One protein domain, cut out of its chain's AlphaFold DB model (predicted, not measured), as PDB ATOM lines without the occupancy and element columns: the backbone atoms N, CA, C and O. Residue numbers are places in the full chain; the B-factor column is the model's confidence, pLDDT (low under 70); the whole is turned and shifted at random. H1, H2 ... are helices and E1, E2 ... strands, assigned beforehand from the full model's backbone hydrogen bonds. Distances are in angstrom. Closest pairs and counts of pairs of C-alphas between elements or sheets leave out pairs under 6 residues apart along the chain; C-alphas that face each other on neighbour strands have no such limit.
ATOM      1  N   LYS A   6     253.391 286.604 252.082       93.00
ATOM      2  CA  LYS A   6     253.697 287.738 252.968       93.00
ATOM      3  C   LYS A   6     252.908 287.621 254.269       93.00
ATOM      4  O   LYS A   6     251.705 287.372 254.226       93.00
ATOM      5  N   LEU A   7     253.595 287.733 255.403       90.75
ATOM      6  CA  LEU A   7     253.034 287.646 256.754       90.75
ATOM      7  C   LEU A   7     253.789 288.595 257.690       90.75
ATOM      8  O   LEU A   7     254.999 288.776 257.550       90.75
ATOM      9  N   TYR A   8     253.099 289.141 258.692       91.31
ATOM     10  CA  TYR A   8     253.749 289.883 259.773       91.31
ATOM     11  C   TYR A   8     254.576 288.934 260.639       91.31
ATOM     12  O   TYR A   8     254.008 288.037 261.246       91.31
ATOM     13  N   CYS A   9     255.894 289.098 260.716       93.81
ATOM     14  CA  CYS A   9     256.735 288.276 261.582       93.81
ATOM     15  C   CYS A   9     256.822 288.911 262.969       93.81
ATOM     16  O   CYS A   9     257.437 289.963 263.124       93.81
ATOM     17  N   TYR A  10     256.298 288.249 264.001       90.81
ATOM     18  CA  TYR A  10     256.354 288.768 265.376       90.81
ATOM     19  C   TYR A  10     257.779 288.868 265.938       90.81
ATOM     20  O   TYR A  10     258.013 289.630 266.872       90.81
ATOM     21  N   ASN A  11     258.737 288.138 265.356       93.12
ATOM     22  CA  ASN A  11     260.146 288.250 265.729       93.12
ATOM     23  C   ASN A  11     260.827 289.468 265.078       93.12
ATOM     24  O   ASN A  11     261.555 290.184 265.758       93.12
ATOM     25  N   CYS A  12     260.571 289.736 263.790       93.81
ATOM     26  CA  CYS A  12     261.104 290.928 263.107       93.81
ATOM     27  C   CYS A  12     260.316 292.207 263.426       93.81
ATOM     28  O   CYS A  12     260.831 293.305 263.264       93.81
ATOM     29  N   LYS A  13     259.070 292.062 263.890       93.38
ATOM     30  CA  LYS A  13     258.099 293.140 264.108       93.38
ATOM     31  C   LYS A  13     257.724 293.916 262.837       93.38
ATOM     32  O   LYS A  13     257.338 295.081 262.909       93.38
ATOM     33  N   GLU A  14     257.764 293.255 261.684       94.69
ATOM     34  CA  GLU A  14     257.434 293.830 260.374       94.69
ATOM     35  C   GLU A  14     256.804 292.784 259.435       94.69
ATOM     36  O   GLU A  14     256.843 291.579 259.706       94.69
ATOM     37  N   GLU A  15     256.212 293.233 258.323       94.50
ATOM     38  CA  GLU A  15     255.761 292.329 257.261       94.50
ATOM     39  C   GLU A  15     256.965 291.749 256.514       94.50
ATOM     40  O   GLU A  15     257.820 292.471 256.011       94.50
ATOM     41  N   THR A  16     257.014 290.424 256.413       94.69
ATOM     42  CA  THR A  16     258.123 289.697 255.792       94.69
ATOM     43  C   THR A  16     257.605 288.639 254.827       94.69
ATOM     44  O   THR A  16     256.457 288.191 254.901       94.69
ATOM     45  N   VAL A  17     258.471 288.207 253.912       94.94
ATOM     46  CA  VAL A  17     258.187 287.060 253.047       94.94
ATOM     47  C   VAL A  17     258.533 285.777 253.790       94.94
ATOM     48  O   VAL A  17     259.644 285.613 254.288       94.94
ATOM     49  N   TYR A  18     257.597 284.840 253.820       93.31
ATOM     50  CA  TYR A  18     257.812 283.486 254.297       93.31
ATOM     51  C   TYR A  18     258.133 282.562 253.124       93.31
ATOM     52  O   TYR A  18     257.417 282.515 252.120       93.31
ATOM     53  N   GLN A  19     259.233 281.828 253.260       91.81
ATOM     54  CA  GLN A  19     259.752 280.906 252.257       91.81
ATOM     55  C   GLN A  19     259.653 279.466 252.744       91.81
ATOM     56  O   GLN A  19     259.912 279.163 253.913       91.81
ATOM     57  N   LYS A  20     259.308 278.565 251.824       89.50
ATOM     58  CA  LYS A  20     259.276 277.138 252.117       89.50
ATOM     59  C   LYS A  20     260.686 276.565 252.040       89.50
ATOM     60  O   LYS A  20     261.430 276.837 251.104       89.50
ATOM     61  N   ARG A  21     261.056 275.767 253.032       84.00
ATOM     62  CA  ARG A  21     262.306 275.013 253.094       84.00
ATOM     63  C   ARG A  21     261.979 273.571 253.436       84.00
ATOM     64  O   ARG A  21     261.134 273.302 254.287       84.00
ATOM     65  N   ARG A  22     262.650 272.640 252.767       79.75
ATOM     66  CA  ARG A  22     262.541 271.220 253.090       79.75
ATOM     67  C   ARG A  22     263.435 270.930 254.289       79.75
ATOM     68  O   ARG A  22     264.623 271.236 254.240       79.75
ATOM     69  N   ASN A  23     262.869 270.354 255.340       73.38
ATOM     70  CA  ASN A  23     263.656 269.861 256.464       73.38
ATOM     71  C   ASN A  23     264.247 268.477 256.118       73.38
ATOM     72  O   ASN A  23     263.722 267.758 255.261       73.38
ATOM     73  N   ASN A  24     265.313 268.079 256.811       73.50
ATOM     74  CA  ASN A  24     266.002 266.789 256.692       73.50
ATOM     75  C   ASN A  24     265.064 265.577 256.874       73.50
ATOM     76  O   ASN A  24     265.363 264.489 256.394       73.50
ATOM     77  N   ASN A  25     263.899 265.783 257.494       66.94
ATOM     78  CA  ASN A  25     262.878 264.769 257.767       66.94
ATOM     79  C   ASN A  25     261.689 264.811 256.782       66.94
ATOM     80  O   ASN A  25     260.562 264.537 257.173       66.94
ATOM     81  N   THR A  26     261.935 265.174 255.517       70.12
ATOM     82  CA  THR A  26     261.015 265.141 254.352       70.12
ATOM     83  C   THR A  26     259.814 266.094 254.318       70.12
ATOM     84  O   THR A  26     259.268 266.281 253.227       70.12
ATOM     85  N   TYR A  27     259.448 266.763 255.412       77.81
ATOM     86  CA  TYR A  27     258.359 267.748 255.415       77.81
ATOM     87  C   TYR A  27     258.809 269.155 254.979       77.81
ATOM     88  O   TYR A  27     259.983 269.526 255.072       77.81
ATOM     89  N   MET A  28     257.858 269.925 254.442       85.12
ATOM     90  CA  MET A  28     258.055 271.315 254.024       85.12
ATOM     91  C   MET A  28     257.667 272.249 255.164       85.12
ATOM     92  O   MET A  28     256.522 272.245 255.613       85.12
ATOM     93  N   GLU A  29     258.607 273.080 255.587       88.88
ATOM     94  CA  GLU A  29     258.411 274.088 256.621       88.88
ATOM     95  C   GLU A  29     258.461 275.484 256.016       88.88
ATOM     96  O   GLU A  29     259.243 275.763 255.111       88.88
ATOM     97  N   SER A  30     257.623 276.380 256.521       91.81
ATOM     98  CA  SER A  30     257.576 277.777 256.095       91.81
ATOM     99  C   SER A  30     258.250 278.641 257.152       91.81
ATOM    100  O   SER A  30     257.941 278.500 258.337       91.81
ATOM    101  N   HIS A  31     259.166 279.514 256.740       93.06
ATOM    102  CA  HIS A  31     259.963 280.344 257.645       93.06
ATOM    103  C   HIS A  31     260.058 281.775 257.143       93.06
ATOM    104  O   HIS A  31     260.135 281.994 255.934       93.06
ATOM    105  N   CYS A  32     260.157 282.726 258.066       94.00
ATOM    106  CA  CYS A  32     260.504 284.104 257.758       94.00
ATOM    107  C   CYS A  32     261.836 284.142 256.997       94.00
ATOM    108  O   CYS A  32     262.817 283.515 257.410       94.00
ATOM    109  N   ARG A  33     261.871 284.869 255.878       93.69
ATOM    110  CA  ARG A  33     263.080 285.045 255.066       93.69
ATOM    111  C   ARG A  33     264.198 285.738 255.840       93.69
ATOM    112  O   ARG A  33     265.344 285.335 255.677       93.69
ATOM    113  N   GLU A  34     263.844 286.697 256.691       95.12
ATOM    114  CA  GLU A  34     264.800 287.560 257.385       95.12
ATOM    115  C   GLU A  34     265.404 286.891 258.625       95.12
ATOM    116  O   GLU A  34     266.621 286.812 258.761       95.12
ATOM    117  N   CYS A  35     264.571 286.359 259.527       94.25
ATOM    118  CA  CYS A  35     265.046 285.812 260.806       94.25
ATOM    119  C   CYS A  35     264.948 284.287 260.938       94.25
ATOM    120  O   CYS A  35     265.370 283.733 261.949       94.25
ATOM    121  N   GLY A  36     264.355 283.589 259.963       92.81
ATOM    122  CA  GLY A  36     264.179 282.136 260.020       92.81
ATOM    123  C   GLY A  36     263.101 281.645 260.993       92.81
ATOM    124  O   GLY A  36     262.929 280.438 261.126       92.81
ATOM    125  N   CYS A  37     262.351 282.539 261.649       93.12
ATOM    126  CA  CYS A  37     261.246 282.158 262.533       93.12
ATOM    127  C   CYS A  37     260.192 281.332 261.782       93.12
ATOM    128  O   CYS A  37     259.797 281.681 260.663       93.12
ATOM    129  N   PHE A  38     259.725 280.245 262.392       93.50
ATOM    130  CA  PHE A  38     258.782 279.332 261.757       93.50
ATOM    131  C   PHE A  38     257.384 279.954 261.647       93.50
ATOM    132  O   PHE A  38     256.891 280.607 262.568       93.50
ATOM    133  N   GLU A  39     256.683 279.697 260.542       93.25
ATOM    134  CA  GLU A  39     255.316 280.196 260.334       93.25
ATOM    135  C   GLU A  39     254.359 279.699 261.423       93.25
ATOM    136  O   GLU A  39     253.488 280.440 261.871       93.25
ATOM    137  N   TRP A  40     254.521 278.455 261.878       91.69
ATOM    138  CA  TRP A  40     253.652 277.891 262.909       91.69
ATOM    139  C   TRP A  40     253.839 278.580 264.269       91.69
ATOM    140  O   TRP A  40     252.856 278.756 264.984       91.69
ATOM    141  N   GLN A  41     255.057 279.029 264.603       92.88
ATOM    142  CA  GLN A  41     255.308 279.824 265.814       92.88
ATOM    143  C   GLN A  41     254.583 281.163 265.720       92.88
ATOM    144  O   GLN A  41     253.916 281.589 266.657       92.88
ATOM    145  N   ASN A  42     254.651 281.784 264.546       91.00
ATOM    146  CA  ASN A  42     253.976 283.037 264.256       91.00
ATOM    147  C   ASN A  42     252.447 282.916 264.429       91.00
ATOM    148  O   ASN A  42     251.837 283.720 265.126       91.00
ATOM    149  N   ARG A  43     251.842 281.843 263.900       91.06
ATOM    150  CA  ARG A  43     250.408 281.537 264.081       91.06
ATOM    151  C   ARG A  43     250.024 281.242 265.533       91.06
ATOM    152  O   ARG A  43     248.893 281.516 265.934       91.06
ATOM    153  N   ALA A  44     250.931 280.659 266.317       93.75
ATOM    154  CA  ALA A  44     250.690 280.438 267.740       93.75
ATOM    155  C   ALA A  44     250.565 281.779 268.477       93.75
ATOM    156  O   ALA A  44     249.622 281.956 269.245       93.75
ATOM    157  N   VAL A  45     251.433 282.750 268.165       89.94
ATOM    158  CA  VAL A  45     251.332 284.116 268.705       89.94
ATOM    159  C   VAL A  45     250.009 284.769 268.303       89.94
ATOM    160  O   VAL A  45     249.292 285.234 269.183       89.94
ATOM    161  N   GLU A  46     249.625 284.735 267.021       88.38
ATOM    162  CA  GLU A  46     248.326 285.271 266.560       88.38
ATOM    163  C   GLU A  46     247.144 284.674 267.335       88.38
ATOM    164  O   GLU A  46     246.203 285.380 267.703       88.38
ATOM    165  N   SER A  47     247.201 283.370 267.610       90.69
ATOM    166  CA  SER A  47     246.147 282.664 268.337       90.69
ATOM    167  C   SER A  47     246.044 283.129 269.790       90.69
ATOM    168  O   SER A  47     244.937 283.363 270.275       90.69
ATOM    169  N   GLU A  48     247.170 283.296 270.488       91.00
ATOM    170  CA  GLU A  48     247.180 283.786 271.874       91.00
ATOM    171  C   GLU A  48     246.760 285.256 271.962       91.00
ATOM    172  O   GLU A  48     245.945 285.616 272.810       91.00
ATOM    173  N   VAL A  49     247.235 286.087 271.032       85.56
ATOM    174  CA  VAL A  49     246.828 287.491 270.886       85.56
ATOM    175  C   VAL A  49     245.312 287.596 270.706       85.56
ATOM    176  O   VAL A  49     244.662 288.405 271.371       85.56
ATOM    177  N   LYS A  50     244.727 286.735 269.864       85.31
ATOM    178  CA  LYS A  50     243.278 286.678 269.647       85.31
ATOM    179  C   LYS A  50     242.514 286.258 270.905       85.31
ATOM    180  O   LYS A  50     241.567 286.942 271.277       85.31
ATOM    181  N   LYS A  51     242.934 285.182 271.585       88.25
ATOM    182  CA  LYS A  51     242.311 284.730 272.848       88.25
ATOM    183  C   LYS A  51     242.339 285.819 273.913       88.25
ATOM    184  O   LYS A  51     241.359 286.037 274.620       88.25
ATOM    185  N   TRP A  52     243.475 286.498 274.024       84.31
ATOM    186  CA  TRP A  52     243.669 287.583 274.969       84.31
ATOM    187  C   TRP A  52     242.746 288.774 274.649       84.31
ATOM    188  O   TRP A  52     242.089 289.302 275.548       84.31
ATOM    189  N   ALA A  53     242.601 289.133 273.368       79.50
ATOM    190  CA  ALA A  53     241.665 290.168 272.931       79.50
ATOM    191  C   ALA A  53     240.200 289.789 273.222       79.50
ATOM    192  O   ALA A  53     239.452 290.595 273.774       79.50
ATOM    193  N   GLU A  54     239.796 288.551 272.915       84.62
ATOM    194  CA  GLU A  54     238.453 288.027 273.201       84.62
ATOM    195  C   GLU A  54     238.133 288.052 274.704       84.62
ATOM    196  O   GLU A  54     237.056 288.500 275.099       84.62
ATOM    197  N   TYR A  55     239.078 287.634 275.555       84.62
ATOM    198  CA  TYR A  55     238.926 287.682 277.011       84.62
ATOM    199  C   TYR A  55     238.676 289.109 277.519       84.62
ATOM    200  O   TYR A  55     237.774 289.336 278.328       84.62
ATOM    201  N   ASN A  56     239.447 290.081 277.031       78.50
ATOM    202  CA  ASN A  56     239.347 291.470 277.477       78.50
ATOM    203  C   ASN A  56     238.065 292.157 277.018       78.50
ATOM    204  O   ASN A  56     237.452 292.873 277.812       78.50
ATOM    205  N   LEU A  57     237.611 291.865 275.796       78.50
ATOM    206  CA  LEU A  57     236.321 292.338 275.296       78.50
ATOM    207  C   LEU A  57     235.169 291.897 276.213       78.50
ATOM    208  O   LEU A  57     234.312 292.710 276.554       78.50
ATOM    209  N   VAL A  58     235.179 290.644 276.687       82.31
ATOM    210  CA  VAL A  58     234.176 290.133 277.647       82.31
ATOM    211  C   VAL A  58     234.255 290.846 279.003       82.31
ATOM    212  O   VAL A  58     233.250 290.979 279.698       82.31
ATOM    213  N   LYS A  59     235.442 291.314 279.397       77.62
ATOM    214  CA  LYS A  59     235.675 292.011 280.671       77.62
ATOM    215  C   LYS A  59     235.410 293.517 280.615       77.62
ATOM    216  O   LYS A  59     235.541 294.171 281.646       77.62
ATOM    217  N   GLY A  60     235.041 294.067 279.455       72.50
ATOM    218  CA  GLY A  60     234.893 295.513 279.275       72.50
ATOM    219  C   GLY A  60     236.222 296.270 279.371       72.50
ATOM    220  O   GLY A  60     236.222 297.477 279.599       72.50
ATOM    221  N   ILE A  61     237.348 295.564 279.222       68.69
ATOM    222  CA  ILE A  61     238.670 296.170 279.075       68.69
ATOM    223  C   ILE A  61     238.756 296.635 277.612       68.69
ATOM    224  O   ILE A  61     238.427 295.852 276.715       68.69
ATOM    225  N   PRO A  62     239.109 297.905 277.355       62.31
ATOM    226  CA  PRO A  62     238.982 298.506 276.033       62.31
ATOM    227  C   PRO A  62     239.891 297.854 274.976       62.31
ATOM    228  O   PRO A  62     240.757 297.035 275.282       62.31
ATOM    229  N   ASN A  63     239.602 298.159 273.704       57.41
ATOM    230  CA  ASN A  63     239.980 297.348 272.543       57.41
ATOM    231  C   ASN A  63     241.507 297.165 272.367       57.41
ATOM    232  O   ASN A  63     242.320 297.904 272.911       57.41
ATOM    233  N   PHE A  64     241.876 296.173 271.553       55.03
ATOM    234  CA  PHE A  64     243.243 295.798 271.173       55.03
ATOM    235  C   PHE A  64     244.243 296.961 270.956       55.03
ATOM    236  O   PHE A  64     245.379 296.873 271.421       55.03
ATOM    237  N   GLU A  65     243.833 298.056 270.307       59.22
ATOM    238  CA  GLU A  65     244.652 299.253 270.056       59.22
ATOM    239  C   GLU A  65     245.046 300.003 271.334       59.22
ATOM    240  O   GLU A  65     246.128 300.591 271.395       59.22
ATOM    241  N   GLU A  66     244.202 299.993 272.367       58.97
ATOM    242  CA  GLU A  66     244.527 300.633 273.644       58.97
ATOM    243  C   GLU A  66     245.559 299.830 274.426       58.97
ATOM    244  O   GLU A  66     246.406 300.406 275.107       58.97
ATOM    245  N   VAL A  67     245.558 298.507 274.277       53.75
ATOM    246  CA  VAL A  67     246.504 297.662 275.004       53.75
ATOM    247  C   VAL A  67     247.821 297.463 274.264       53.75
ATOM    248  O   VAL A  67     248.857 297.345 274.914       53.75
ATOM    249  N   GLN A  68     247.841 297.564 272.932       53.25
ATOM    250  CA  GLN A  68     249.093 297.665 272.171       53.25
ATOM    251  C   GLN A  68     249.962 298.869 272.576       53.25
ATOM    252  O   GLN A  68     251.155 298.847 272.309       53.25
ATOM    253  N   ARG A  69     249.398 299.905 273.219       52.12
ATOM    254  CA  ARG A  69     250.153 301.067 273.727       52.12
ATOM    255  C   ARG A  69     250.822 300.846 275.091       52.12
ATOM    256  O   ARG A  69     251.596 301.699 275.512       52.12
TER     257      ARG A  69
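Overview. This is residues 6 to 69 of the 71 residues of an uncharacterized protein of Viridibacillus arenosi FSL R5-213 (UniProt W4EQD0). A single long helix, H1, runs away from a small three-stranded sheet, E1 E2 E3, at one end of a rod; past the helix's far end the last residues fold back, with the short helix H2 near H1. The 64 printed residues hold three named strands and then two named helices, a mixed class. The sheet's order is E1 - E2 - E3, all antiparallel. The whole is loose, with a radius of gyration of the C-alphas of 15.0 A and spans of 48 by 21 by 14 A.

Along the chain. Find C-alpha 6 at (253.697, 287.738, 252.968), where E1, residues 6 to 9, begins and runs 9.1 A. E2, residues 14 to 22, covers 24.3 A, and E3, residues 28 to 32, 13.5 A. Look next at C-alpha 39 at (255.316, 280.196, 260.334); from there H1, residues 39 to 58, runs 29.1 A. H2, residues 64 to 67, covers 5.4 A and ends at C-alpha 67, (246.504, 297.662, 275.004).

Arrangement. The strands form a meander, each the antiparallel neighbour of the one before, with hairpins E1 and E2, and E2 and E3. The pairing is staggered: residues 14 to 17 of E2 pair with E1, where N 9 and O 14 are 2.8 A apart, and residues 18 to 22 with E3, where N 19 and O 31 are 2.8 A apart, both within hydrogen-bond range. H1 is on the sheet at a height of 10.7 A, over none of its strands; its closest C-alphas to E3 are those of Glu 39 and His 31, 5.4 A. H2 is close to H1 but not clearly touching, Phe 64 and Ala 53 having the closest C-alphas, 6.1 A; it is apart from the strands. Every O i to N i+4 pair of H1 is within hydrogen-bond range; H2 is too short for one.

Size, cuts and confidence. The C-alphas farthest apart, of Asn 24 and Gly 60, are 48.0 A apart. The printed part has no cut and no long link. In this model, pLDDT is under 70 at residue 25 and residues 61 to 69.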